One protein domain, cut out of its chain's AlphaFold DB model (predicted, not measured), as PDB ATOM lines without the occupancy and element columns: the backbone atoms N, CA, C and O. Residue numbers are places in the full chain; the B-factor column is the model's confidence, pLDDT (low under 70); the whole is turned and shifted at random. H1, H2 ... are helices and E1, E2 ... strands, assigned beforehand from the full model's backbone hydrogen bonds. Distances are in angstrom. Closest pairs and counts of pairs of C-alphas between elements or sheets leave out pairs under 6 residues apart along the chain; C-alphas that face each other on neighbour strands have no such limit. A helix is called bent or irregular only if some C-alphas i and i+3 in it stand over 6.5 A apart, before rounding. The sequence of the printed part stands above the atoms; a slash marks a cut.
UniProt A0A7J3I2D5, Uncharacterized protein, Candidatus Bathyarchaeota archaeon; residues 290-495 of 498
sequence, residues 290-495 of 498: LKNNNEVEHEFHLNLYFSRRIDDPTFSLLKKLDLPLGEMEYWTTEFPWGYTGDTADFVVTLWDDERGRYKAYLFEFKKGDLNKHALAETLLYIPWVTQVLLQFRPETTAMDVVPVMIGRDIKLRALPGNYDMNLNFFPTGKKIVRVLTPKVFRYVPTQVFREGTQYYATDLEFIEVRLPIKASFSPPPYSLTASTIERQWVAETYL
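What this domain is: This is residues 290 to 495 of the 498 residues of an uncharacterized protein of Candidatus Bathyarchaeota archaeon (UniProt A0A7J3I2D5). A strongly twisted sheet of eight strands curls round H3b, the second arm of the bent helix H3, while the first arm, H3a, runs along one face of the sheet and H4 packs on H3a, crossing it. The sheet forks at E4: the hairpin E5 and E6 goes one way, E7 and E10 the other, and beyond these the small hairpin E8 and E9 makes one end of the longest axis; H2 is on the opposite face from H3a, and H1 packs on E1, E2 and E3. The printed part has 206 residues, with four named helices and ten named strands in the order H1 H2 E1 E2 E3 H3 E4 E5 E6 E7 E8 E9 E10 H4. The class is mixed, helices and strands, and the large sheet has both parallel and antiparallel pairs. The whole is compact, with a radius of gyration of the C-alphas of 17.2 A and spans of 57 by 40 by 34 A.

How they stand to each other: Start with H1, residues 300 to 309, which is on the branched sheet; Asn 303 and Thr 333 of E1, residues 328 to 336, are their closest C-alphas, 6.0 A apart. H2, residues 316 to 321, is on the sheet at a height of 6.8 A, over none of its strands. E1, E2, residues 343 to 352, and E3, residues 356 to 365, form a meander, each strand the antiparallel neighbour of the one before; look for N 332 and O 347 at 3.0 A, and N 350 and O 359 at 2.8 A. H3, residues 372 to 390, was assigned as one helix by its hydrogen bonds but is bent, with C-alphas 380 and 383 7.0 A apart; its arms H3a, residues 372 to 380, and H3b, residues 383 to 390, stand at a steep tilt of 40 degrees. E3, H3 and E4, residues 398 to 407, make a strand-helix-strand unit, two parallel neighbour strands with a helix between, and its crossover is right-handed; N 402 and O 360 are 2.8 A apart. H3a is over E3 and E4 at a height of 9.2 A, along the strands at 25 degrees to E4 on the local plane, and on the opposite face from H2. Beside E4, E3 is on one side; E6, residues 429 to 435, and E7, residues 439 to 446, are on the other, both parallel to it, with N 401 and O 434 at 2.8 A and N 405 and O 439 at 2.8 A. E5, residues 419 to 425, is antiparallel to E6, with N 421 and O 433 at 2.8 A. E7 runs on into E8, residues 449 to 451; E9, residues 454 to 456, runs on into E10, residues 459 to 464. N 449 and O 456 are 2.8 A apart in the hairpin E8 and E9, and N 444 and O 461 are 2.8 A apart between antiparallel E7 and E10. H4, residues 484 to 493, is not on the sheet but touches H3a, with the C-alphas of Ala 376 and Arg 487 closest at 5.6 A; their tilt of 71 degrees is only just about perpendicular. Every O i to N i+4 pair is within hydrogen-bond range in H1, H3a, H3b and H4, and 1 of 2 in H2.

Where its parts are: Find C-alpha 300 at (62.286, 49.052, 140.754), where H1 begins its 14.1 A. E2 spans 25.8 A and bends by 69 degrees at residue 346; E1 bends by 86 degrees at residue 333. E3 spans 27.2 A, and E4 runs 29.5 A from C-alpha 398 at (34.485, 47.466, 126.840). E7 spans 21.7 A; H4 spans 14.2 A, ending at C-alpha 493, (45.515, 72.871, 134.282).

The domain as a whole: The two C-alphas farthest apart, those of Gly 429 and Gly 452, are 57.5 A apart. The printed part has no cut; the links E4 to E5, 11 residues, and E10 to H4, 19 residues, are long. Mean pLDDT of the printed part is 95.3, and residue 340 alone is under 70.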
ATOM      1  N   LEU A 290      66.431  49.576 151.396       97.25
ATOM      2  CA  LEU A 290      65.873  50.817 151.897       97.25
ATOM      3  C   LEU A 290      66.928  51.917 151.974       97.25
ATOM      4  O   LEU A 290      68.047  51.716 152.451       97.25
ATOM      5  N   LYS A 291      66.518  53.126 151.611       94.69
ATOM      6  CA  LYS A 291      67.188  54.364 151.976       94.69
ATOM      7  C   LYS A 291      66.703  54.792 153.359       94.69
ATOM      8  O   LYS A 291      65.504  54.840 153.611       94.69
ATOM      9  N   ASN A 292      67.645  55.124 154.244       90.62
ATOM     10  CA  ASN A 292      67.367  55.657 155.582       90.62
ATOM     11  C   ASN A 292      66.320  54.850 156.372       90.62
ATOM     12  O   ASN A 292      65.513  55.461 157.050       90.62
ATOM     13  N   ASN A 293      66.323  53.515 156.263       91.31
ATOM     14  CA  ASN A 293      65.432  52.575 156.964       91.31
ATOM     15  C   ASN A 293      63.914  52.674 156.696       91.31
ATOM     16  O   ASN A 293      63.168  51.887 157.272       91.31
ATOM     17  N   ASN A 294      63.437  53.580 155.835       94.69
ATOM     18  CA  ASN A 294      62.001  53.881 155.739       94.69
ATOM     19  C   ASN A 294      61.434  54.011 154.315       94.69
ATOM     20  O   ASN A 294      60.213  53.952 154.152       94.69
ATOM     21  N   GLU A 295      62.285  54.197 153.310       96.88
ATOM     22  CA  GLU A 295      61.929  54.398 151.903       96.88
ATOM     23  C   GLU A 295      62.639  53.332 151.072       96.88
ATOM     24  O   GLU A 295      63.807  53.059 151.329       96.88
ATOM     25  N   VAL A 296      62.002  52.740 150.061       97.50
ATOM     26  CA  VAL A 296      62.745  51.900 149.106       97.50
ATOM     27  C   VAL A 296      63.762  52.748 148.339       97.50
ATOM     28  O   VAL A 296      63.507  53.906 148.011       97.50
ATOM     29  N   GLU A 297      64.932  52.197 148.015       96.38
ATOM     30  CA  GLU A 297      66.010  52.995 147.411       96.38
ATOM     31  C   GLU A 297      65.603  53.653 146.070       96.38
ATOM     32  O   GLU A 297      65.942  54.813 145.778       96.38
ATOM     33  N   HIS A 298      64.828  52.915 145.273       96.44
ATOM     34  CA  HIS A 298      64.197  53.350 144.030       96.44
ATOM     35  C   HIS A 298      62.997  52.464 143.659       96.44
ATOM     36  O   HIS A 298      62.844  51.362 144.180       96.44
ATOM     37  N   GLU A 299      62.183  52.920 142.703       96.56
ATOM     38  CA  GLU A 299      60.898  52.307 142.316       96.56
ATOM     39  C   GLU A 299      61.024  50.848 141.863       96.56
ATOM     40  O   GLU A 299      60.209  50.037 142.279       96.56
ATOM     41  N   PHE A 300      62.104  50.455 141.173       96.94
ATOM     42  CA  PHE A 300      62.286  49.052 140.754       96.94
ATOM     43  C   PHE A 300      62.355  48.021 141.895       96.94
ATOM     44  O   PHE A 300      62.203  46.827 141.641       96.94
ATOM     45  N   HIS A 301      62.548  48.443 143.151       98.06
ATOM     46  CA  HIS A 301      62.351  47.541 144.288       98.06
ATOM     47  C   HIS A 301      60.877  47.158 144.467       98.06
ATOM     48  O   HIS A 301      60.598  46.015 144.817       98.06
ATOM     49  N   LEU A 302      59.944  48.077 144.193       98.44
ATOM     50  CA  LEU A 302      58.510  47.796 144.154       98.44
ATOM     51  C   LEU A 302      58.182  46.891 142.964       98.44
ATOM     52  O   LEU A 302      57.520  45.883 143.169       98.44
ATOM     53  N   ASN A 303      58.724  47.147 141.769       98.19
ATOM     54  CA  ASN A 303      58.547  46.249 140.618       98.19
ATOM     55  C   ASN A 303      58.967  44.811 140.941       98.19
ATOM     56  O   ASN A 303      58.176  43.886 140.773       98.19
ATOM     57  N   LEU A 304      60.185  44.618 141.464       98.00
ATOM     58  CA  LEU A 304      60.669  43.293 141.851       98.00
ATOM     59  C   LEU A 304      59.803  42.669 142.952       98.00
ATOM     60  O   LEU A 304      59.489  41.479 142.896       98.00
ATOM     61  N   TYR A 305      59.403  43.458 143.949       98.19
ATOM     62  CA  TYR A 305      58.536  42.991 145.024       98.19
ATOM     63  C   TYR A 305      57.186  42.489 144.481       98.19
ATOM     64  O   TYR A 305      56.762  41.383 144.818       98.19
ATOM     65  N   PHE A 306      56.550  43.247 143.585       98.31
ATOM     66  CA  PHE A 306      55.291  42.872 142.940       98.31
ATOM     67  C   PHE A 306      55.453  41.655 142.036       98.31
ATOM     68  O   PHE A 306      54.673  40.712 142.165       98.31
ATOM     69  N   SER A 307      56.502  41.603 141.211       97.56
ATOM     70  CA  SER A 307      56.788  40.439 140.367       97.56
ATOM     71  C   SER A 307      56.895  39.142 141.168       97.56
ATOM     72  O   SER A 307      56.568  38.077 140.660       97.56
ATOM     73  N   ARG A 308      57.308  39.204 142.436       96.50
ATOM     74  CA  ARG A 308      57.417  38.028 143.309       96.50
ATOM     75  C   ARG A 308      56.126  37.669 144.048       96.50
ATOM     76  O   ARG A 308      56.044  36.568 144.583       96.50
ATOM     77  N   ARG A 309      55.158  38.586 144.139       95.81
ATOM     78  CA  ARG A 309      54.016  38.482 145.068       95.81
ATOM     79  C   ARG A 309      52.648  38.581 144.400       95.81
ATOM     80  O   ARG A 309      51.674  38.169 145.010       95.81
ATOM     81  N   ILE A 310      52.541  39.094 143.174       96.19
ATOM     82  CA  ILE A 310      51.235  39.365 142.548       96.19
ATOM     83  C   ILE A 310      50.398  38.097 142.291       96.19
ATOM     84  O   ILE A 310      49.178  38.175 142.308       96.19
ATOM     85  N   ASP A 311      51.029  36.929 142.127       92.38
ATOM     86  CA  ASP A 311      50.321  35.643 141.993       92.38
ATOM     87  C   ASP A 311      50.072  34.939 143.342       92.38
ATOM     88  O   ASP A 311      49.518  33.840 143.373       92.38
ATOM     89  N   ASP A 312      50.539  35.509 144.456       93.31
ATOM     90  CA  ASP A 312      50.449  34.880 145.771       93.31
ATOM     91  C   ASP A 312      49.089  35.195 146.414       93.31
ATOM     92  O   ASP A 312      48.842  36.351 146.764       93.31
ATOM     93  N   PRO A 313      48.212  34.200 146.648       91.69
ATOM     94  CA  PRO A 313      46.892  34.428 147.239       91.69
ATOM     95  C   PRO A 313      46.951  35.014 148.658       91.69
ATOM     96  O   PRO A 313      45.956  35.551 149.143       91.69
ATOM     97  N   THR A 314      48.102  34.936 149.334       93.38
ATOM     98  CA  THR A 314      48.317  35.536 150.660       93.38
ATOM     99  C   THR A 314      48.724  37.009 150.595       93.38
ATOM    100  O   THR A 314      48.762  37.685 151.627       93.38
ATOM    101  N   PHE A 315      49.009  37.543 149.403       94.25
ATOM    102  CA  PHE A 315      49.418  38.929 149.245       94.25
ATOM    103  C   PHE A 315      48.250  39.870 149.555       94.25
ATOM    104  O   PHE A 315      47.309  40.034 148.778       94.25
ATOM    105  N   SER A 316      48.324  40.525 150.717       91.12
ATOM    106  CA  SER A 316      47.223  41.318 151.285       91.12
ATOM    107  C   SER A 316      46.687  42.417 150.361       91.12
ATOM    108  O   SER A 316      45.512  42.784 150.460       91.12
ATOM    109  N   LEU A 317      47.515  42.931 149.448       94.75
ATOM    110  CA  LEU A 317      47.107  43.944 148.485       94.75
ATOM    111  C   LEU A 317      46.081  43.412 147.475       94.75
ATOM    112  O   LEU A 317      45.188  44.166 147.102       94.75
ATOM    113  N   LEU A 318      46.138  42.131 147.089       93.62
ATOM    114  CA  LEU A 318      45.195  41.548 146.124       93.62
ATOM    115  C   LEU A 318      43.748  41.675 146.606       93.62
ATOM    116  O   LEU A 318      42.874  42.108 145.858       93.62
ATOM    117  N   LYS A 319      43.516  41.404 147.897       91.94
ATOM    118  CA  LYS A 319      42.199  41.567 148.527       91.94
ATOM    119  C   LYS A 319      41.743  43.029 148.540       91.94
ATOM    120  O   LYS A 319      40.570  43.299 148.319       91.94
ATOM    121  N   LYS A 320      42.652  43.982 148.778       95.75
ATOM    122  CA  LYS A 320      42.337  45.429 148.756       95.75
ATOM    123  C   LYS A 320      42.054  45.928 147.332       95.75
ATOM    124  O   LYS A 320      41.262  46.848 147.113       95.75
ATOM    125  N   LEU A 321      42.693  45.313 146.341       95.88
ATOM    126  CA  LEU A 321      42.458  45.598 144.931       95.88
ATOM    127  C   LEU A 321      41.196  44.937 144.382       95.88
ATOM    128  O   LEU A 321      40.705  45.426 143.363       95.88
ATOM    129  N   ASP A 322      40.648  43.941 145.082       93.69
ATOM    130  CA  ASP A 322      39.599  43.060 144.567       93.69
ATOM    131  C   ASP A 322      40.057  42.416 143.249       93.69
ATOM    132  O   ASP A 322      39.457  42.606 142.194       93.69
ATOM    133  N   LEU A 323      41.242  41.795 143.292       95.25
ATOM    134  CA  LEU A 323      41.893  41.175 142.141       95.25
ATOM    135  C   LEU A 323      41.641  39.656 142.173       95.25
ATOM    136  O   LEU A 323      42.275  38.956 142.972       95.25
ATOM    137  N   PRO A 324      40.729  39.128 141.335       95.19
ATOM    138  CA  PRO A 324      40.442  37.701 141.275       95.19
ATOM    139  C   PRO A 324      41.569  36.961 140.543       95.19
ATOM    140  O   PRO A 324      41.664  36.986 139.319       95.19
ATOM    141  N   LEU A 325      42.423  36.257 141.295       94.88
ATOM    142  CA  LEU A 325      43.542  35.495 140.721       94.88
ATOM    143  C   LEU A 325      43.099  34.479 139.659       94.88
ATOM    144  O   LEU A 325      43.827  34.255 138.700       94.88
ATOM    145  N   GLY A 326      41.910  33.889 139.808       96.44
ATOM    146  CA  GLY A 326      41.362  32.922 138.854       96.44
ATOM    147  C   GLY A 326      40.975  33.500 137.491       96.44
ATOM    148  O   GLY A 326      40.711  32.728 136.579       96.44
ATOM    149  N   GLU A 327      40.966  34.826 137.352       97.38
ATOM    150  CA  GLU A 327      40.672  35.543 136.106       97.38
ATOM    151  C   GLU A 327      41.893  36.322 135.597       97.38
ATOM    152  O   GLU A 327      41.824  36.989 134.570       97.38
ATOM    153  N   MET A 328      43.024  36.268 136.307       97.88
ATOM    154  CA  MET A 328      44.227  37.003 135.931       97.88
ATOM    155  C   MET A 328      44.868  36.385 134.686       97.88
ATOM    156  O   MET A 328      45.401  35.277 134.729       97.88
ATOM    157  N   GLU A 329      44.810  37.124 133.584       97.12
ATOM    158  CA  GLU A 329      45.257  36.706 132.252       97.12
ATOM    159  C   GLU A 329      46.733  37.015 132.026       97.12
ATOM    160  O   GLU A 329      47.496  36.209 131.505       97.12
ATOM    161  N   TYR A 330      47.143  38.221 132.391       97.75
ATOM    162  CA  TYR A 330      48.471  38.709 132.084       97.75
ATOM    163  C   TYR A 330      48.888  39.734 133.118       97.75
ATOM    164  O   TYR A 330      48.077  40.500 133.638       97.75
ATOM    165  N   TRP A 331      50.184  39.776 133.394       97.94
ATOM    166  CA  TRP A 331      50.791  40.919 134.040       97.94
ATOM    167  C   TRP A 331      52.258  41.036 133.655       97.94
ATOM    168  O   TRP A 331      52.906  40.050 133.304       97.94
ATOM    169  N   THR A 332      52.788  42.251 133.743       96.94
ATOM    170  CA  THR A 332      54.216  42.514 133.561       96.94
ATOM    171  C   THR A 332      54.653  43.706 134.397       96.94
ATOM    172  O   THR A 332      53.859  44.585 134.730       96.94
ATOM    173  N   THR A 333      55.950  43.751 134.674       96.12
ATOM    174  CA  THR A 333      56.653  44.972 135.066       96.12
ATOM    175  C   THR A 333      57.035  45.773 133.821       96.12
ATOM    176  O   THR A 333      57.244  45.176 132.767       96.12
ATOM    177  N   GLU A 334      57.158  47.096 133.941       93.94
ATOM    178  CA  GLU A 334      57.648  48.004 132.889       93.94
ATOM    179  C   GLU A 334      56.949  47.779 131.532       93.94
ATOM    180  O   GLU A 334      57.613  47.592 130.512       93.94
ATOM    181  N   PHE A 335      55.611  47.758 131.519       94.12
ATOM    182  CA  PHE A 335      54.820  47.510 130.310       94.12
ATOM    183  C   PHE A 335      55.089  48.602 129.264       94.12
ATOM    184  O   PHE A 335      54.764  49.765 129.523       94.12
ATOM    185  N   PRO A 336      55.646  48.272 128.089       91.50
ATOM    186  CA  PRO A 336      55.987  49.269 127.089       91.50
ATOM    187  C   PRO A 336      54.742  49.752 126.343       91.50
ATOM    188  O   PRO A 336      54.007  48.965 125.751       91.50
ATOM    189  N   TRP A 337      54.535  51.065 126.309       89.44
ATOM    190  CA  TRP A 337      53.430  51.696 125.576       89.44
ATOM    191  C   TRP A 337      53.893  52.825 124.651       89.44
ATOM    192  O   TRP A 337      53.171  53.169 123.719       89.44
ATOM    193  N   GLY A 338      55.086  53.389 124.863       81.88
ATOM    194  CA  GLY A 338      55.663  54.414 123.991       81.88
ATOM    195  C   GLY A 338      56.733  53.863 123.053       81.88
ATOM    196  O   GLY A 338      57.479  52.943 123.391       81.88
ATOM    197  N   TYR A 339      56.856  54.470 121.871       72.62
ATOM    198  CA  TYR A 339      57.853  54.077 120.867       72.62
ATOM    199  C   TYR A 339      59.301  54.266 121.353       72.62
ATOM    200  O   TYR A 339      60.186  53.492 120.995       72.62
ATOM    201  N   THR A 340      59.553  55.275 122.193       67.81
ATOM    202  CA  THR A 340      60.890  55.635 122.699       67.81
ATOM    203  C   THR A 340      61.278  54.952 124.012       67.81
ATOM    204  O   THR A 340      62.301  55.292 124.610       67.81
ATOM    205  N   GLY A 341      60.524  53.931 124.429       70.44
ATOM    206  CA  GLY A 341      60.773  53.192 125.666       70.44
ATOM    207  C   GLY A 341      60.017  53.737 126.876       70.44
ATOM    208  O   GLY A 341      60.452  53.506 128.002       70.44
ATOM    209  N   ASP A 342      58.911  54.448 126.655       84.75
ATOM    210  CA  ASP A 342      57.990  54.813 127.726       84.75
ATOM    211  C   ASP A 342      57.241  53.568 128.208       84.75
ATOM    212  O   ASP A 342      56.740  52.764 127.408       84.75
ATOM    213  N   THR A 343      57.200  53.402 129.527       91.62
ATOM    214  CA  THR A 343      56.653  52.215 130.185       91.62
ATOM    215  C   THR A 343      55.698  52.614 131.302       91.62
ATOM    216  O   THR A 343      55.796  53.712 131.844       91.62
ATOM    217  N   ALA A 344      54.731  51.750 131.605       94.50
ATOM    218  CA  ALA A 344      53.973  51.799 132.851       94.50
ATOM    219  C   ALA A 344      54.644  50.855 133.855       94.50
ATOM    220  O   ALA A 344      55.097  49.777 133.459       94.50
ATOM    221  N   ASP A 345      54.714  51.224 135.136       96.62
ATOM    222  CA  ASP A 345      55.541  50.488 136.102       96.62
ATOM    223  C   ASP A 345      55.099  49.033 136.264       96.62
ATOM    224  O   ASP A 345      55.932  48.124 136.284       96.62
ATOM    225  N   PHE A 346      53.792  48.792 136.343       98.31
ATOM    226  CA  PHE A 346      53.237  47.445 136.400       98.31
ATOM    227  C   PHE A 346      51.833  47.416 135.800       98.31
ATOM    228  O   PHE A 346      51.048  48.345 135.985       98.31
ATOM    229  N   VAL A 347      51.494  46.343 135.094       98.50
ATOM    230  CA  VAL A 347      50.170  46.153 134.486       98.50
ATOM    231  C   VAL A 347      49.668  44.768 134.835       98.50
ATOM    232  O   VAL A 347      50.435  43.818 134.735       98.50
ATOM    233  N   VAL A 348      48.394  44.654 135.209       98.62
ATOM    234  CA  VAL A 348      47.674  43.378 135.344       98.62
ATOM    235  C   VAL A 348      46.392  43.450 134.523       98.62
ATOM    236  O   VAL A 348      45.700  44.463 134.595       98.62
ATOM    237  N   THR A 349      46.045  42.399 133.787       98.62
ATOM    238  CA  THR A 349      44.781  42.271 133.050       98.62
ATOM    239  C   THR A 349      43.983  41.066 133.533       98.62
ATOM    240  O   THR A 349      44.546  40.056 133.964       98.62
ATOM    241  N   LEU A 350      42.660  41.189 133.466       98.31
ATOM    242  CA  LEU A 350      41.722  40.109 133.741       98.31
ATOM    243  C   LEU A 350      41.002  39.691 132.461       98.31
ATOM    244  O   LEU A 350      40.713  40.536 131.607       98.31
ATOM    245  N   TRP A 351      40.691  38.404 132.374       97.62
ATOM    246  CA  TRP A 351      40.003  37.774 131.256       97.62
ATOM    247  C   TRP A 351      38.850  36.902 131.739       97.62
ATOM    248  O   TRP A 351      38.996  36.134 132.689       97.62
ATOM    249  N   ASP A 352      37.748  36.954 131.000       95.06
ATOM    250  CA  ASP A 352      36.728  35.912 130.991       95.06
ATOM    251  C   ASP A 352      36.303  35.607 129.547       95.06
ATOM    252  O   ASP A 352      36.532  36.402 128.633       95.06
ATOM    253  N   ASP A 353      35.707  34.437 129.324       93.12
ATOM    254  CA  ASP A 353      35.382  33.975 127.972       93.12
ATOM    255  C   ASP A 353      34.201  34.715 127.320       93.12
ATOM    256  O   ASP A 353      34.050  34.638 126.101       93.12
ATOM    257  N   GLU A 354      33.389  35.455 128.083       94.69
ATOM    258  CA  GLU A 354      32.252  36.214 127.546       94.69
ATOM    259  C   GLU A 354      32.670  37.604 127.046       94.69
ATOM    260  O   GLU A 354      32.200  38.069 126.007       94.69
ATOM    261  N   ARG A 355      33.552  38.286 127.785       95.75
ATOM    262  CA  ARG A 355      33.946  39.689 127.561       95.75
ATOM    263  C   ARG A 355      35.377  39.838 127.032       95.75
ATOM    264  O   ARG A 355      35.788  40.935 126.635       95.75
ATOM    265  N   GLY A 356      36.159  38.762 127.045       96.31
ATOM    266  CA  GLY A 356      37.595  38.805 126.807       96.31
ATOM    267  C   GLY A 356      38.322  39.590 127.902       96.31
ATOM    268  O   GLY A 356      38.008  39.476 129.088       96.31
ATOM    269  N   ARG A 357      39.289  40.425 127.505       97.44
ATOM    270  CA  ARG A 357      40.108  41.261 128.398       97.44
ATOM    271  C   ARG A 357      39.309  42.431 128.982       97.44
ATOM    272  O   ARG A 357      39.413  43.567 128.524       97.44
ATOM    273  N   TYR A 358      38.492  42.166 129.993       97.88
ATOM    274  CA  TYR A 358      37.476  43.111 130.461       97.88
ATOM    275  C   TYR A 358      37.974  44.125 131.507       97.88
ATOM    276  O   TYR A 358      37.291  45.120 131.761       97.88
ATOM    277  N   LYS A 359      39.137  43.905 132.142       98.56
ATOM    278  CA  LYS A 359      39.662  44.805 133.186       98.56
ATOM    279  C   LYS A 359      41.187  44.868 133.197       98.56
ATOM    280  O   LYS A 359      41.843  43.859 132.956       98.56
ATOM    281  N   ALA A 360      41.757  46.028 133.530       98.62
ATOM    282  CA  ALA A 360      43.170  46.146 133.894       98.62
ATOM    283  C   ALA A 360      43.411  47.015 135.122       98.62
ATOM    284  O   ALA A 360      42.681  47.963 135.401       98.62
ATOM    285  N   TYR A 361      44.506  46.708 135.805       98.75
ATOM    286  CA  TYR A 361      45.091  47.501 136.871       98.75
ATOM    287  C   TYR A 361      46.401  48.081 136.353       98.75
ATOM    288  O   TYR A 361      47.296  47.322 135.969       98.75
ATOM    289  N   LEU A 362      46.502  49.408 136.315       98.56
ATOM    290  CA  LEU A 362      47.709  50.107 135.875       98.56
ATOM    291  C   LEU A 362      48.369  50.738 137.089       98.56
ATOM    292  O   LEU A 362      47.777  51.611 137.722       98.56
ATOM    293  N   PHE A 363      49.558  50.264 137.431       98.62
ATOM    294  CA  PHE A 363      50.252  50.700 138.624       98.62
ATOM    295  C   PHE A 363      51.254  51.802 138.307       98.62
ATOM    296  O   PHE A 363      52.038  51.683 137.369       98.62
ATOM    297  N   GLU A 364      51.255  52.814 139.167       98.25
ATOM    298  CA  GLU A 364      52.264  53.861 139.240       98.25
ATOM    299  C   GLU A 364      52.977  53.762 140.587       98.25
ATOM    300  O   GLU A 364      52.369  53.939 141.651       98.25
ATOM    301  N   PHE A 365      54.271  53.478 140.554       98.38
ATOM    302  CA  PHE A 365      55.113  53.341 141.726       98.38
ATOM    303  C   PHE A 365      55.957  54.592 141.901       98.38
ATOM    304  O   PHE A 365      56.726  54.972 141.029       98.38
ATOM    305  N   LYS A 366      55.888  55.201 143.086       97.88
ATOM    306  CA  LYS A 366      56.841  56.222 143.518       97.88
ATOM    307  C   LYS A 366      57.556  55.749 144.763       97.88
ATOM    308  O   LYS A 366      56.937  55.324 145.733       97.88
ATOM    309  N   LYS A 367      58.881  55.877 144.787       96.19
ATOM    310  CA  LYS A 367      59.624  55.578 146.018       96.19
ATOM    311  C   LYS A 367      59.258  56.544 147.149       96.19
ATOM    312  O   LYS A 367      59.189  56.115 148.285       96.19
ATOM    313  N   GLY A 368      58.994  57.812 146.841       95.31
ATOM    314  CA  GLY A 368      58.724  58.861 147.825       95.31
ATOM    315  C   GLY A 368      57.282  59.354 147.747       95.31
ATOM    316  O   GLY A 368      56.340  58.602 148.003       95.31
ATOM    317  N   ASP A 369      57.124  60.621 147.370       96.12
ATOM    318  CA  ASP A 369      55.832  61.304 147.324       96.12
ATOM    319  C   ASP A 369      54.955  60.874 146.134       96.12
ATOM    320  O   ASP A 369      55.352  60.988 144.971       96.12
ATOM    321  N   LEU A 370      53.702  60.517 146.419       96.81
ATOM    322  CA  LEU A 370      52.607  60.546 145.453       96.81
ATOM    323  C   LEU A 370      51.976  61.936 145.435       96.81
ATOM    324  O   LEU A 370      51.303  62.352 146.381       96.81
ATOM    325  N   ASN A 371      52.190  62.652 144.337       96.81
ATOM    326  CA  ASN A 371      51.700  64.008 144.119       96.81
ATOM    327  C   ASN A 371      50.914  64.112 142.799       96.81
ATOM    328  O   ASN A 371      50.754  63.137 142.061       96.81
ATOM    329  N   LYS A 372      50.437  65.318 142.478       96.69
ATOM    330  CA  LYS A 372      49.674  65.582 141.251       96.69
ATOM    331  C   LYS A 372      50.431  65.270 139.952       96.69
ATOM    332  O   LYS A 372      49.783  65.010 138.949       96.69
ATOM    333  N   HIS A 373      51.768  65.279 139.948       96.44
ATOM    334  CA  HIS A 373      52.548  64.909 138.762       96.44
ATOM    335  C   HIS A 373      52.529  63.399 138.535       96.44
ATOM    336  O   HIS A 373      52.346  62.978 137.400       96.44
ATOM    337  N   ALA A 374      52.623  62.596 139.601       96.31
ATOM    338  CA  ALA A 374      52.428  61.147 139.510       96.31
ATOM    339  C   ALA A 374      51.007  60.803 139.025       96.31
ATOM    340  O   ALA A 374      50.823  59.930 138.183       96.31
ATOM    341  N   LEU A 375      49.996  61.540 139.505       97.62
ATOM    342  CA  LEU A 375      48.618  61.374 139.032       97.62
ATOM    343  C   LEU A 375      48.476  61.780 137.555       97.62
ATOM    344  O   LEU A 375      47.837  61.064 136.793       97.62
ATOM    345  N   ALA A 376      49.087  62.893 137.135       97.44
ATOM    346  CA  ALA A 376      49.093  63.320 135.736       97.44
ATOM    347  C   ALA A 376      49.730  62.266 134.824       97.44
ATOM    348  O   ALA A 376      49.143  61.917 133.807       97.44
ATOM    349  N   GLU A 377      50.899  61.749 135.207       95.38
ATOM    350  CA  GLU A 377      51.610  60.677 134.504       95.38
ATOM    351  C   GLU A 377      50.714  59.454 134.300       95.38
ATOM    352  O   GLU A 377      50.516  59.027 133.164       95.38
ATOM    353  N   THR A 378      50.079  58.993 135.382       96.06
ATOM    354  CA  THR A 378      49.151  57.858 135.348       96.06
ATOM    355  C   THR A 378      48.005  58.098 134.369       96.06
ATOM    356  O   THR A 378      47.739  57.272 133.502       96.06
ATOM    357  N   LEU A 379      47.332  59.249 134.466       96.81
ATOM    358  CA  LEU A 379      46.192  59.574 133.604       96.81
ATOM    359  C   LEU A 379      46.580  59.689 132.123       96.81
ATOM    360  O   LEU A 379      45.776  59.355 131.254       96.81
ATOM    361  N   LEU A 380      47.802  60.149 131.842       96.06
ATOM    362  CA  LEU A 380      48.299  60.373 130.489       96.06
ATOM    363  C   LEU A 380      48.656  59.079 129.754       96.06
ATOM    364  O   LEU A 380      48.456  59.027 128.545       96.06
ATOM    365  N   TYR A 381      49.136  58.029 130.432       95.38
ATOM    366  CA  TYR A 381      49.449  56.769 129.743       95.38
ATOM    367  C   TYR A 381      48.269  55.803 129.601       95.38
ATOM    368  O   TYR A 381      48.362  54.871 128.801       95.38
ATOM    369  N   ILE A 382      47.149  55.998 130.315       97.00
ATOM    370  CA  ILE A 382      45.981  55.097 130.230       97.00
ATOM    371  C   ILE A 382      45.506  54.890 128.774       97.00
ATOM    372  O   ILE A 382      45.340  53.730 128.378       97.00
ATOM    373  N   PRO A 383      45.307  55.935 127.940       95.81
ATOM    374  CA  PRO A 383      44.869  55.744 126.555       95.81
ATOM    375  C   PRO A 383      45.861  54.937 125.713       95.81
ATOM    376  O   PRO A 383      45.453  54.171 124.846       95.81
ATOM    377  N   TRP A 384      47.160  55.082 125.974       94.44
ATOM    378  CA  TRP A 384      48.214  54.409 125.216       94.44
ATOM    379  C   TRP A 384      48.365  52.945 125.625       94.44
ATOM    380  O   TRP A 384      48.397  52.064 124.769       94.44
ATOM    381  N   VAL A 385      48.363  52.658 126.929       95.88
ATOM    382  CA  VAL A 385      48.387  51.280 127.439       95.88
ATOM    383  C   VAL A 385      47.154  50.513 126.957       95.88
ATOM    384  O   VAL A 385      47.274  49.398 126.455       95.88
ATOM    385  N   THR A 386      45.968  51.120 127.038       95.88
ATOM    386  CA  THR A 386      44.723  50.480 126.573       95.88
ATOM    387  C   THR A 386      44.691  50.273 125.062       95.88
ATOM    388  O   THR A 386      44.151  49.264 124.613       95.88
ATOM    389  N   GLN A 387      45.328  51.148 124.274       93.31
ATOM    390  CA  GLN A 387      45.547  50.911 122.846       93.31
ATOM    391  C   GLN A 387      46.316  49.617 122.590       93.31
ATOM    392  O   GLN A 387      45.820  48.751 121.868       93.31
ATOM    393  N   VAL A 388      47.466  49.439 123.242       93.62
ATOM    394  CA  VAL A 388      48.277  48.219 123.100       93.62
ATOM    395  C   VAL A 388      47.494  46.977 123.538       93.62
ATOM    396  O   VAL A 388      47.496  45.970 122.836       93.62
ATOM    397  N   LEU A 389      46.771  47.056 124.660       95.56
ATOM    398  CA  LEU A 389      46.017  45.925 125.207       95.56
ATOM    399  C   LEU A 389      44.777  45.541 124.386       95.56
ATOM    400  O   LEU A 389      44.333  44.400 124.486       95.56
ATOM    401  N   LEU A 390      44.170  46.451 123.621       94.69
ATOM    402  CA  LEU A 390      42.859  46.206 123.006       94.69
ATOM    403  C   LEU A 390      42.856  46.175 121.475       94.69
ATOM    404  O   LEU A 390      41.893  45.640 120.920       94.69
ATOM    405  N   GLN A 391      43.883  46.697 120.792       91.69
ATOM    406  CA  GLN A 391      43.906  46.861 119.325       91.69
ATOM    407  C   GLN A 391      43.532  45.597 118.543       91.69
ATOM    408  O   GLN A 391      42.880  45.686 117.505       91.69
ATOM    409  N   PHE A 392      43.927  44.425 119.039       90.94
ATOM    410  CA  PHE A 392      43.741  43.144 118.353       90.94
ATOM    411  C   PHE A 392      42.805  42.184 119.098       90.94
ATOM    412  O   PHE A 392      42.894  40.977 118.899       90.94
ATOM    413  N   ARG A 393      41.915  42.713 119.948       93.00
ATOM    414  CA  ARG A 393      40.958  41.940 120.763       93.00
ATOM    415  C   ARG A 393      39.504  42.194 120.321       93.00
ATOM    416  O   ARG A 393      38.809  42.933 121.019       93.00
ATOM    417  N   PRO A 394      39.028  41.732 119.151       92.31
ATOM    418  CA  PRO A 394      37.661  42.018 118.683       92.31
ATOM    419  C   PRO A 394      36.557  41.626 119.682       92.31
ATOM    420  O   PRO A 394      35.539  42.304 119.759       92.31
ATOM    421  N   GLU A 395      36.785  40.583 120.473       93.75
ATOM    422  CA  GLU A 395      35.913  40.095 121.542       93.75
ATOM    423  C   GLU A 395      35.675  41.125 122.659       93.75
ATOM    424  O   GLU A 395      34.609  41.160 123.267       93.75
ATOM    425  N   THR A 396      36.642  42.012 122.907       95.94
ATOM    426  CA  THR A 396      36.561  42.997 123.986       95.94
ATOM    427  C   THR A 396      35.991  44.312 123.477       95.94
ATOM    428  O   THR A 396      36.695  45.106 122.848       95.94
ATOM    429  N   THR A 397      34.724  44.568 123.801       96.19
ATOM    430  CA  THR A 397      33.990  45.791 123.423       96.19
ATOM    431  C   THR A 397      34.080  46.903 124.471       96.19
ATOM    432  O   THR A 397      33.999  48.090 124.136       96.19
ATOM    433  N   ALA A 398      34.292  46.539 125.737       97.44
ATOM    434  CA  ALA A 398      34.485  47.466 126.840       97.44
ATOM    435  C   ALA A 398      35.521  46.935 127.835       97.44
ATOM    436  O   ALA A 398      35.662  45.725 128.001       97.44
ATOM    437  N   MET A 399      36.226  47.852 128.497       98.25
ATOM    438  CA  MET A 399      37.258  47.525 129.473       98.25
ATOM    439  C   MET A 399      37.247  48.516 130.636       98.25
ATOM    440  O   MET A 399      37.281  49.728 130.420       98.25
ATOM    441  N   ASP A 400      37.263  48.005 131.863       98.69
ATOM    442  CA  ASP A 400      37.433  48.822 133.061       98.69
ATOM    443  C   ASP A 400      38.929  48.969 133.384       98.69
ATOM    444  O   ASP A 400      39.677  47.992 133.435       98.69
ATOM    445  N   VAL A 401      39.389  50.190 133.632       98.69
ATOM    446  CA  VAL A 401      40.777  50.475 134.006       98.69
ATOM    447  C   VAL A 401      40.812  51.030 135.417       98.69
ATOM    448  O   VAL A 401      40.176  52.037 135.707       98.69
ATOM    449  N   VAL A 402      41.585  50.388 136.290       98.56
ATOM    450  CA  VAL A 402      41.830  50.815 137.667       98.56
ATOM    451  C   VAL A 402      43.251  51.368 137.763       98.56
ATOM    452  O   VAL A 402      44.205  50.588 137.801       98.56
ATOM    453  N   PRO A 403      43.435  52.694 137.834       98.56
ATOM    454  CA  PRO A 403      44.723  53.263 138.196       98.56
ATOM    455  C   PRO A 403      45.056  52.897 139.648       98.56
ATOM    456  O   PRO A 403      44.222  53.058 140.540       98.56
ATOM    457  N   VAL A 404      46.264  52.409 139.906       98.69
ATOM    458  CA  VAL A 404      46.740  52.042 141.242       98.69
ATOM    459  C   VAL A 404      48.024  52.803 141.534       98.69
ATOM    460  O   VAL A 404      49.066  52.527 140.962       98.69
ATOM    461  N   MET A 405      47.979  53.756 142.453       98.62
ATOM    462  CA  MET A 405      49.147  54.559 142.804       98.62
ATOM    463  C   MET A 405      49.724  54.080 144.127       98.62
ATOM    464  O   MET A 405      49.004  54.003 145.125       98.62
ATOM    465  N   ILE A 406      51.025  53.793 144.162       98.69
ATOM    466  CA  ILE A 406      51.713  53.336 145.371       98.69
ATOM    467  C   ILE A 406      52.927  54.211 145.652       98.69
ATOM    468  O   ILE A 406      53.798  54.363 144.802       98.69
ATOM    469  N   GLY A 407      53.017  54.748 146.866       98.12
ATOM    470  CA  GLY A 407      54.219  55.450 147.302       98.12
ATOM    471  C   GLY A 407      54.349  55.575 148.806       98.12
ATOM    472  O   GLY A 407      53.557  55.008 149.555       98.12
ATOM    473  N   ARG A 408      55.396  56.255 149.269       97.12
ATOM    474  CA  ARG A 408      55.707  56.333 150.700       97.12
ATOM    475  C   ARG A 408      54.880  57.385 151.414       97.12
ATOM    476  O   ARG A 408      54.431  57.151 152.536       97.12
ATOM    477  N   ASP A 409      54.695  58.527 150.768       96.88
ATOM    478  CA  ASP A 409      54.024  59.689 151.334       96.88
ATOM    479  C   ASP A 409      52.967  60.201 150.355       96.88
ATOM    480  O   ASP A 409      53.205  60.320 149.157       96.88
ATOM    481  N   ILE A 410      51.764  60.492 150.854       97.81
ATOM    482  CA  ILE A 410      50.637  60.911 150.015       97.81
ATOM    483  C   ILE A 410      50.468  62.424 150.136       97.81
ATOM    484  O   ILE A 410      50.163  62.935 151.213       97.81
ATOM    485  N   LYS A 411      50.683  63.144 149.031       97.50
ATOM    486  CA  LYS A 411      50.529  64.608 148.936       97.50
ATOM    487  C   LYS A 411      49.291  65.032 148.144       97.50
ATOM    488  O   LYS A 411      48.992  66.224 148.079       97.50
ATOM    489  N   LEU A 412      48.588  64.073 147.542       97.31
ATOM    490  CA  LEU A 412      47.292  64.281 146.901       97.31
ATOM    491  C   LEU A 412      46.234  64.667 147.944       97.31
ATOM    492  O   LEU A 412      46.188  64.113 149.041       97.31
ATOM    493  N   ARG A 413      45.375  65.617 147.584       96.88
ATOM    494  CA  ARG A 413      44.249  66.117 148.384       96.88
ATOM    495  C   ARG A 413      42.913  65.563 147.906       96.88
ATOM    496  O   ARG A 413      41.960  65.560 148.678       96.88
ATOM    497  N   ALA A 414      42.820  65.151 146.646       97.50
ATOM    498  CA  ALA A 414      41.631  64.545 146.067       97.50
ATOM    499  C   ALA A 414      41.982  63.608 144.903       97.50
ATOM    500  O   ALA A 414      43.098  63.627 144.387       97.50
ATOM    501  N   LEU A 415      41.003  62.821 144.463       98.00
ATOM    502  CA  LEU A 415      41.107  61.910 143.324       98.00
ATOM    503  C   LEU A 415      40.022  62.190 142.283       98.00
ATOM    504  O   LEU A 415      38.937  62.665 142.641       98.00
ATOM    505  N   PRO A 416      40.292  61.934 140.993       97.38
ATOM    506  CA  PRO A 416      39.279  62.058 139.954       97.38
ATOM    507  C   PRO A 416      38.177  61.009 140.146       97.38
ATOM    508  O   PRO A 416      38.441  59.869 140.537       97.38
ATOM    509  N   GLY A 417      36.930  61.409 139.890       97.00
ATOM    510  CA  GLY A 417      35.818  60.472 139.732       97.00
ATOM    511  C   GLY A 417      35.990  59.583 138.498       97.00
ATOM    512  O   GLY A 417      36.865  59.831 137.667       97.00
ATOM    513  N   ASN A 418      35.142  58.562 138.382       97.50
ATOM    514  CA  ASN A 418      35.098  57.703 137.198       97.50
ATOM    515  C   ASN A 418      34.811  58.527 135.931       97.50
ATOM    516  O   ASN A 418      34.044  59.491 135.978       97.50
ATOM    517  N   TYR A 419      35.378  58.118 134.799       97.00
ATOM    518  CA  TYR A 419      35.096  58.713 133.494       97.00
ATOM    519  C   TYR A 419      35.248  57.692 132.368       97.00
ATOM    520  O   TYR A 419      36.010  56.734 132.481       97.00
ATOM    521  N   ASP A 420      34.563  57.938 131.252       96.94
ATOM    522  CA  ASP A 420      34.600  57.059 130.086       96.94
ATOM    523  C   ASP A 420      35.427  57.671 128.951       96.94
ATOM    524  O   ASP A 420      35.369  58.871 128.659       96.94
ATOM    525  N   MET A 421      36.165  56.815 128.253       96.12
ATOM    526  CA  MET A 421      36.870  57.131 127.021       96.12
ATOM    527  C   MET A 421      36.294  56.293 125.888       96.12
ATOM    528  O   MET A 421      36.155  55.076 125.990       96.12
ATOM    529  N   ASN A 422      35.986  56.950 124.778       95.25
ATOM    530  CA  ASN A 422      35.568  56.288 123.554       95.25
ATOM    531  C   ASN A 422      36.764  56.262 122.605       95.25
ATOM    532  O   ASN A 422      37.115  57.295 122.037       95.25
ATOM    533  N   LEU A 423      37.395  55.100 122.462       93.94
ATOM    534  CA  LEU A 423      38.588  54.928 121.636       93.94
ATOM    535  C   LEU A 423      38.223  54.160 120.359       93.94
ATOM    536  O   LEU A 423      37.436  53.213 120.398       93.94
ATOM    537  N   ASN A 424      38.781  54.577 119.224       92.19
ATOM    538  CA  ASN A 424      38.589  53.923 117.929       92.19
ATOM    539  C   ASN A 424      39.846  53.123 117.575       92.19
ATOM    540  O   ASN A 424      40.933  53.690 117.519       92.19
ATOM    541  N   PHE A 425      39.688  51.827 117.317       88.69
ATOM    542  CA  PHE A 425      40.779  50.888 117.063       88.69
ATOM    543  C   PHE A 425      40.702  50.343 115.638       88.69
ATOM    544  O   PHE A 425      39.618  50.151 115.084       88.69
ATOM    545  N   PHE A 426      41.858  50.031 115.057       83.38
ATOM    546  CA  PHE A 426      41.965  49.441 113.724       83.38
ATOM    547  C   PHE A 426      42.594  48.036 113.810       83.38
ATOM    548  O   PHE A 426      43.767  47.921 114.156       83.38
ATOM    549  N   PRO A 427      41.890  46.943 113.484       82.19
ATOM    550  CA  PRO A 427      40.634  46.885 112.733       82.19
ATOM    551  C   PRO A 427      39.370  46.722 113.599       82.19
ATOM    552  O   PRO A 427      38.279  46.624 113.050       82.19
ATOM    553  N   THR A 428      39.476  46.657 114.930       87.25
ATOM    554  CA  THR A 428      38.372  46.184 115.798       87.25
ATOM    555  C   THR A 428      37.251  47.198 116.061       87.25
ATOM    556  O   THR A 428      36.300  46.877 116.765       87.25
ATOM    557  N   GLY A 429      37.345  48.423 115.541       92.06
ATOM    558  CA  GLY A 429      36.313  49.446 115.697       92.06
ATOM    559  C   GLY A 429      36.330  50.140 117.060       92.06
ATOM    560  O   GLY A 429      37.358  50.219 117.731       92.06
ATOM    561  N   LYS A 430      35.191  50.719 117.444       95.19
ATOM    562  CA  LYS A 430      35.051  51.542 118.651       95.19
ATOM    563  C   LYS A 430      34.946  50.679 119.911       95.19
ATOM    564  O   LYS A 430      34.163  49.735 119.937       95.19
ATOM    565  N   LYS A 431      35.660  51.058 120.975       96.88
ATOM    566  CA  LYS A 431      35.553  50.443 122.308       96.88
ATOM    567  C   LYS A 431      35.401  51.490 123.399       96.88
ATOM    568  O   LYS A 431      35.833  52.637 123.244       96.88
ATOM    569  N   ILE A 432      34.797  51.074 124.506       97.56
ATOM    570  CA  ILE A 432      34.583  51.920 125.683       97.56
ATOM    571  C   ILE A 432      35.599  51.538 126.755       97.56
ATOM    572  O   ILE A 432      35.612  50.406 127.228       97.56
ATOM    573  N   VAL A 433      36.432  52.488 127.164       98.12
ATOM    574  CA  VAL A 433      37.326  52.325 128.312       98.12
ATOM    575  C   VAL A 433      36.762  53.122 129.477       98.12
ATOM    576  O   VAL A 433      36.702  54.347 129.405       98.12
ATOM    577  N   ARG A 434      36.363  52.440 130.550       98.44
ATOM    578  CA  ARG A 434      35.863  53.076 131.772       98.44
ATOM    579  C   ARG A 434      37.008  53.209 132.756       98.44
ATOM    580  O   ARG A 434      37.471  52.218 133.317       98.44
ATOM    581  N   VAL A 435      37.500  54.421 132.952       98.38
ATOM    582  CA  VAL A 435      38.551  54.679 133.933       98.38
ATOM    583  C   VAL A 435      37.898  54.889 135.288       98.38
ATOM    584  O   VAL A 435      37.145  55.840 135.500       98.38
ATOM    585  N   LEU A 436      38.180  53.973 136.205       98.12
ATOM    586  CA  LEU A 436      37.689  54.015 137.571       98.12
ATOM    587  C   LEU A 436      38.546  54.963 138.417       98.12
ATOM    588  O   LEU A 436      39.708  55.229 138.103       98.12
ATOM    589  N   THR A 437      37.978  55.472 139.510       97.94
ATOM    590  CA  THR A 437      38.710  56.300 140.472       97.94
ATOM    591  C   THR A 437      39.991  55.584 140.923       97.94
ATOM    592  O   THR A 437      39.924  54.413 141.312       97.94
ATOM    593  N   PRO A 438      41.153  56.270 140.906       98.25
ATOM    594  CA  PRO A 438      42.414  55.673 141.318       98.25
ATOM    595  C   PRO A 438      42.358  55.080 142.728       98.25
ATOM    596  O   PRO A 438      41.820  55.695 143.648       98.25
ATOM    597  N   LYS A 439      42.977  53.917 142.926       98.44
ATOM    598  CA  LYS A 439      43.252  53.375 144.262       98.44
ATOM    599  C   LYS A 439      44.636  53.834 144.711       98.44
ATOM    600  O   LYS A 439      45.609  53.641 143.988       98.44
ATOM    601  N   VAL A 440      44.738  54.429 145.898       98.56
ATOM    602  CA  VAL A 440      46.002  54.961 146.430       98.56
ATOM    603  C   VAL A 440      46.449  54.145 147.633       98.56
ATOM    604  O   VAL A 440      45.690  53.965 148.585       98.56
ATOM    605  N   PHE A 441      47.701  53.700 147.617       98.62
ATOM    606  CA  PHE A 441      48.308  52.957 148.711       98.62
ATOM    607  C   PHE A 441      49.588  53.627 149.191       98.62
ATOM    608  O   PHE A 441      50.451  54.031 148.411       98.62
ATOM    609  N   ARG A 442      49.731  53.678 150.512       98.38
ATOM    610  CA  ARG A 442      51.000  53.941 151.169       98.38
ATOM    611  C   ARG A 442      51.711  52.623 151.436       98.38
ATOM    612  O   ARG A 442      51.127  51.771 152.102       98.38
ATOM    613  N   TYR A 443      52.958  52.473 151.000       97.94
ATOM    614  CA  TYR A 443      53.773  51.335 151.425       97.94
ATOM    615  C   TYR A 443      54.521  51.644 152.736       97.94
ATOM    616  O   TYR A 443      54.932  52.782 152.980       97.94
ATOM    617  N   VAL A 444      54.703  50.628 153.583       97.81
ATOM    618  CA  VAL A 444      55.424  50.704 154.860       97.81
ATOM    619  C   VAL A 444      56.382  49.514 154.968       97.81
ATOM    620  O   VAL A 444      55.925  48.370 154.940       97.81
ATOM    621  N   PRO A 445      57.703  49.743 155.082       97.69
ATOM    622  CA  PRO A 445      58.657  48.666 155.328       97.69
ATOM    623  C   PRO A 445      58.438  48.007 156.694       97.69
ATOM    624  O   PRO A 445      58.228  48.699 157.690       97.69
ATOM    625  N   THR A 446      58.523  46.679 156.751       97.25
ATOM    626  CA  THR A 446      58.349  45.896 157.985       97.25
ATOM    627  C   THR A 446      59.622  45.128 158.345       97.25
ATOM    628  O   THR A 446      60.401  44.763 157.463       97.25
ATOM    629  N   GLN A 447      59.834  44.929 159.653       96.94
ATOM    630  CA  GLN A 447      60.986  44.231 160.254       96.94
ATOM    631  C   GLN A 447      62.320  44.627 159.598       96.94
ATOM    632  O   GLN A 447      63.017  43.826 158.977       96.94
ATOM    633  N   VAL A 448      62.646  45.916 159.688       98.06
ATOM    634  CA  VAL A 448      63.836  46.468 159.041       98.06
ATOM    635  C   VAL A 448      65.103  45.935 159.708       98.06
ATOM    636  O   VAL A 448      65.266  46.050 160.921       98.06
ATOM    637  N   PHE A 449      66.017  45.401 158.904       97.94
ATOM    638  CA  PHE A 449      67.330  44.928 159.329       97.94
ATOM    639  C   PHE A 449      68.440  45.623 158.534       97.94
ATOM    640  O   PHE A 449      68.186  46.368 157.584       97.94
ATOM    641  N   ARG A 450      69.688  45.428 158.958       97.12
ATOM    642  CA  ARG A 450      70.860  46.085 158.378       97.12
ATOM    643  C   ARG A 450      71.922  45.051 158.035       97.12
ATOM    644  O   ARG A 450      72.232  44.221 158.878       97.12
ATOM    645  N   GLU A 451      72.509  45.175 156.849       96.62
ATOM    646  CA  GLU A 451      73.686  44.412 156.419       96.62
ATOM    647  C   GLU A 451      74.728  45.399 155.875       96.62
ATOM    648  O   GLU A 451      74.438  46.234 155.010       96.62
ATOM    649  N   GLY A 452      75.932  45.388 156.451       90.94
ATOM    650  CA  GLY A 452      76.957  46.400 156.186       90.94
ATOM    651  C   GLY A 452      76.451  47.848 156.343       90.94
ATOM    652  O   GLY A 452      76.125  48.324 157.439       90.94
ATOM    653  N   THR A 453      76.416  48.595 155.235       90.44
ATOM    654  CA  THR A 453      75.971  50.003 155.199       90.44
ATOM    655  C   THR A 453      74.534  50.186 154.717       90.44
ATOM    656  O   THR A 453      74.099  51.327 154.585       90.44
ATOM    657  N   GLN A 454      73.817  49.101 154.419       94.94
ATOM    658  CA  GLN A 454      72.493  49.141 153.802       94.94
ATOM    659  C   GLN A 454      71.409  48.654 154.761       94.94
ATOM    660  O   GLN A 454      71.650  47.794 155.608       94.94
ATOM    661  N   TYR A 455      70.207  49.204 154.606       97.56
ATOM    662  CA  TYR A 455      69.006  48.743 155.299       97.56
ATOM    663  C   TYR A 455      68.137  47.925 154.351       97.56
ATOM    664  O   TYR A 455      68.086  48.207 153.155       97.56
ATOM    665  N   TYR A 456      67.414  46.957 154.898       98.44
ATOM    666  CA  TYR A 456      66.520  46.071 154.164       98.44
ATOM    667  C   TYR A 456      65.245  45.853 154.970       98.44
ATOM    668  O   TYR A 456      65.281  45.895 156.196       98.44
ATOM    669  N   ALA A 457      64.125  45.598 154.302       98.19
ATOM    670  CA  ALA A 457      62.907  45.119 154.953       98.19
ATOM    671  C   ALA A 457      62.660  43.645 154.647       98.19
ATOM    672  O   ALA A 457      62.967  43.174 153.551       98.19
ATOM    673  N   THR A 458      62.053  42.927 155.592       97.38
ATOM    674  CA  THR A 458      61.591  41.557 155.330       97.38
ATOM    675  C   THR A 458      60.375  41.542 154.411       97.38
ATOM    676  O   THR A 458      60.236  40.625 153.608       97.38
ATOM    677  N   ASP A 459      59.497  42.542 154.541       97.12
ATOM    678  CA  ASP A 459      58.259  42.655 153.767       97.12
ATOM    679  C   ASP A 459      57.784  44.116 153.652       97.12
ATOM    680  O   ASP A 459      58.255  44.993 154.389       97.12
ATOM    681  N   LEU A 460      56.823  44.375 152.759       97.44
ATOM    682  CA  LEU A 460      56.150  45.673 152.621       97.44
ATOM    683  C   LEU A 460      54.654  45.542 152.928       97.44
ATOM    684  O   LEU A 460      53.940  44.766 152.291       97.44
ATOM    685  N   GLU A 461      54.153  46.364 153.848       97.25
ATOM    686  CA  GLU A 461      52.717  46.517 154.074       97.25
ATOM    687  C   GLU A 461      52.151  47.637 153.192       97.25
ATOM    688  O   GLU A 461      52.753  48.701 153.071       97.25
ATOM    689  N   PHE A 462      50.967  47.433 152.608       98.06
ATOM    690  CA  PHE A 462      50.289  48.432 151.774       98.06
ATOM    691  C   PHE A 462      49.010  48.906 152.449       98.06
ATOM    692  O   PHE A 462      48.046  48.151 152.559       98.06
ATOM    693  N   ILE A 463      48.972  50.161 152.882       97.94
ATOM    694  CA  ILE A 463      47.834  50.777 153.565       97.94
ATOM    695  C   ILE A 463      47.061  51.618 152.552       97.94
ATOM    696  O   ILE A 463      47.618  52.550 151.976       97.94
ATOM    697  N   GLU A 464      45.786  51.302 152.330       98.00
ATOM    698  CA  GLU A 464      44.923  52.100 151.454       98.00
ATOM    699  C   GLU A 464      44.695  53.490 152.060       98.00
ATOM    700  O   GLU A 464      44.392  53.620 153.248       98.00
ATOM    701  N   VAL A 465      44.831  54.532 151.242       98.12
ATOM    702  CA  VAL A 465      44.605  55.921 151.643       98.12
ATOM    703  C   VAL A 465      43.369  56.443 150.926       98.12
ATOM    704  O   VAL A 465      43.373  56.656 149.715       98.12
ATOM    705  N   ARG A 466      42.297  56.662 151.691       97.44
ATOM    706  CA  ARG A 466      41.038  57.203 151.173       97.44
ATOM    707  C   ARG A 466      41.139  58.718 151.048       97.44
ATOM    708  O   ARG A 466      41.358  59.408 152.040       97.44
ATOM    709  N   LEU A 467      40.954  59.221 149.833       97.56
ATOM    710  CA  LEU A 467      40.961  60.647 149.517       97.56
ATOM    711  C   LEU A 467      39.578  61.088 149.012       97.56
ATOM    712  O   LEU A 467      38.862  60.277 148.421       97.56
ATOM    713  N   PRO A 468      39.193  62.363 149.204       97.62
ATOM    714  CA  PRO A 468      37.985  62.926 148.609       97.62
ATOM    715  C   PRO A 468      37.934  62.723 147.089       97.62
ATOM    716  O   PRO A 468      38.915  62.978 146.392       97.62
ATOM    717  N   ILE A 469      36.776  62.322 146.565       97.75
ATOM    718  CA  ILE A 469      36.567  62.117 145.126       97.75
ATOM    719  C   ILE A 469      35.922  63.363 144.521       97.75
ATOM    720  O   ILE A 469      34.926  63.878 145.029       97.75
ATOM    721  N   LYS A 470      36.466  63.839 143.400       95.19
ATOM    722  CA  LYS A 470      35.876  64.925 142.610       95.19
ATOM    723  C   LYS A 470      35.051  64.354 141.473       95.19
ATOM    724  O   LYS A 470      35.590  64.050 140.414       95.19
ATOM    725  N   ALA A 471      33.742  64.255 141.706       88.00
ATOM    726  CA  ALA A 471      32.783  63.754 140.721       88.00
ATOM    727  C   ALA A 471      32.794  64.575 139.419       88.00
ATOM    728  O   ALA A 471      32.749  64.010 138.334       88.00
ATOM    729  N   SER A 472      32.923  65.903 139.511       85.75
ATOM    730  CA  SER A 472      33.103  66.778 138.347       85.75
ATOM    731  C   SER A 472      34.579  66.810 137.921       85.75
ATOM    732  O   SER A 472      35.300  67.772 138.210       85.75
ATOM    733  N   PHE A 473      35.053  65.739 137.287       93.75
ATOM    734  CA  PHE A 473      36.377  65.674 136.671       93.75
ATOM    735  C   PHE A 473      36.243  65.644 135.147       93.75
ATOM    736  O   PHE A 473      35.496  64.837 134.605       93.75
ATOM    737  N   SER A 474      36.977  66.524 134.466       93.56
ATOM    738  CA  SER A 474      37.162  66.443 133.018       93.56
ATOM    739  C   SER A 474      38.540  65.840 132.767       93.56
ATOM    740  O   SER A 474      39.520  66.453 133.200       93.56
ATOM    741  N   PRO A 475      38.650  64.683 132.098       94.38
ATOM    742  CA  PRO A 475      39.949  64.098 131.803       94.38
ATOM    743  C   PRO A 475      40.748  64.965 130.816       94.38
ATOM    744  O   PRO A 475      40.153  65.728 130.041       94.38
ATOM    745  N   PRO A 476      42.092  64.879 130.838       94.94
ATOM    746  CA  PRO A 476      42.919  65.494 129.807       94.94
ATOM    747  C   PRO A 476      42.641  64.855 128.431       94.94
ATOM    748  O   PRO A 476      42.237  63.690 128.374       94.94
ATOM    749  N   PRO A 477      42.863  65.577 127.316       94.62
ATOM    750  CA  PRO A 477      42.748  65.012 125.977       94.62
ATOM    751  C   PRO A 477      43.609  63.755 125.810       94.62
ATOM    752  O   PRO A 477      44.802  63.768 126.105       94.62
ATOM    753  N   TYR A 478      43.020  62.685 125.276       92.06
ATOM    754  CA  TYR A 478      43.683  61.379 125.144       92.06
ATOM    755  C   TYR A 478      44.790  61.339 124.078       92.06
ATOM    756  O   TYR A 478      45.478  60.333 123.951       92.06
ATOM    757  N   SER A 479      44.949  62.414 123.300       90.75
ATOM    758  CA  SER A 479      46.037  62.588 122.332       90.75
ATOM    759  C   SER A 479      47.346  63.062 122.967       90.75
ATOM    760  O   SER A 479      48.362  63.098 122.280       90.75
ATOM    761  N   LEU A 480      47.321  63.478 124.236       92.88
ATOM    762  CA  LEU A 480      48.517  63.909 124.956       92.88
ATOM    763  C   LEU A 480      49.363  62.709 125.368       92.88
ATOM    764  O   LEU A 480      48.842  61.623 125.630       92.88
ATOM    765  N   THR A 481      50.671  62.918 125.465       88.06
ATOM    766  CA  THR A 481      51.611  61.891 125.930       88.06
ATOM    767  C   THR A 481      52.057  62.150 127.371       88.06
ATOM    768  O   THR A 481      51.728  63.172 127.974       88.06
ATOM    769  N   ALA A 482      52.824  61.223 127.953       88.38
ATOM    770  CA  ALA A 482      53.402  61.387 129.290       88.38
ATOM    771  C   ALA A 482      54.729  62.180 129.287       88.38
ATOM    772  O   ALA A 482      55.524  62.075 130.225       88.38
ATOM    773  N   SER A 483      54.991  62.992 128.254       90.25
ATOM    774  CA  SER A 483      56.180  63.847 128.208       90.25
ATOM    775  C   SER A 483      56.239  64.796 129.414       90.25
ATOM    776  O   SER A 483      55.222  65.171 129.999       90.25
ATOM    777  N   THR A 484      57.437  65.225 129.821       91.12
ATOM    778  CA  THR A 484      57.593  66.122 130.984       91.12
ATOM    779  C   THR A 484      56.797  67.422 130.846       91.12
ATOM    780  O   THR A 484      56.209  67.871 131.829       91.12
ATOM    781  N   ILE A 485      56.735  67.999 129.644       94.38
ATOM    782  CA  ILE A 485      56.000  69.245 129.385       94.38
ATOM    783  C   ILE A 485      54.489  69.013 129.513       94.38
ATOM    784  O   ILE A 485      53.811  69.769 130.207       94.38
ATOM    785  N   GLU A 486      53.959  67.947 128.909       95.19
ATOM    786  CA  GLU A 486      52.526  67.642 128.980       95.19
ATOM    787  C   GLU A 486      52.099  67.236 130.393       95.19
ATOM    788  O   GLU A 486      51.071  67.711 130.875       95.19
ATOM    789  N   ARG A 487      52.914  66.452 131.114       95.44
ATOM    790  CA  ARG A 487      52.681  66.134 132.535       95.44
ATOM    791  C   ARG A 487      52.589  67.395 133.387       95.44
ATOM    792  O   ARG A 487      51.691  67.498 134.224       95.44
ATOM    793  N   GLN A 488      53.498  68.353 133.189       96.62
ATOM    794  CA  GLN A 488      53.473  69.629 133.905       96.62
ATOM    795  C   GLN A 488      52.178  70.391 133.610       96.62
ATOM    796  O   GLN A 488      51.463  70.784 134.533       96.62
ATOM    797  N   TRP A 489      51.841  70.531 132.330       97.31
ATOM    798  CA  TRP A 489      50.652  71.248 131.888       97.31
ATOM    799  C   TRP A 489      49.351  70.612 132.402       97.31
ATOM    800  O   TRP A 489      48.470  71.321 132.893       97.31
ATOM    801  N   VAL A 490      49.237  69.278 132.384       97.50
ATOM    802  CA  VAL A 490      48.092  68.556 132.968       97.50
ATOM    803  C   VAL A 490      48.013  68.782 134.478       97.50
ATOM    804  O   VAL A 490      46.936  69.078 135.006       97.50
ATOM    805  N   ALA A 491      49.146  68.707 135.181       96.94
ATOM    806  CA  ALA A 491      49.204  68.929 136.622       96.94
ATOM    807  C   ALA A 491      48.792  70.360 137.033       96.94
ATOM    808  O   ALA A 491      48.270  70.579 138.130       96.94
ATOM    809  N   GLU A 492      49.042  71.351 136.182       96.56
ATOM    810  CA  GLU A 492      48.707  72.760 136.419       96.56
ATOM    811  C   GLU A 492      47.289  73.125 135.978       96.56
ATOM    812  O   GLU A 492      46.638  73.934 136.642       96.56
ATOM    813  N   THR A 493      46.792  72.506 134.908       96.12
ATOM    814  CA  THR A 493      45.515  72.871 134.282       96.12
ATOM    815  C   THR A 493      44.362  72.004 134.784       96.12
ATOM    816  O   THR A 493      43.347  72.520 135.249       96.12
ATOM    817  N   TYR A 494      44.533  70.681 134.758       96.25
ATOM    818  CA  TYR A 494      43.476  69.712 135.073       96.25
ATOM    819  C   TYR A 494      43.506  69.310 136.545       96.25
ATOM    820  O   TYR A 494      42.460  69.115 137.165       96.25
ATOM    821  N   LEU A 495      44.704  69.242 137.134       96.12
ATOM    822  CA  LEU A 495      44.899  68.745 138.496       96.12
ATOM    823  C   LEU A 495      45.185  69.843 139.531       96.12
ATOM    824  O   LEU A 495      45.559  69.543 140.660       96.12
TER     825      LEU A 495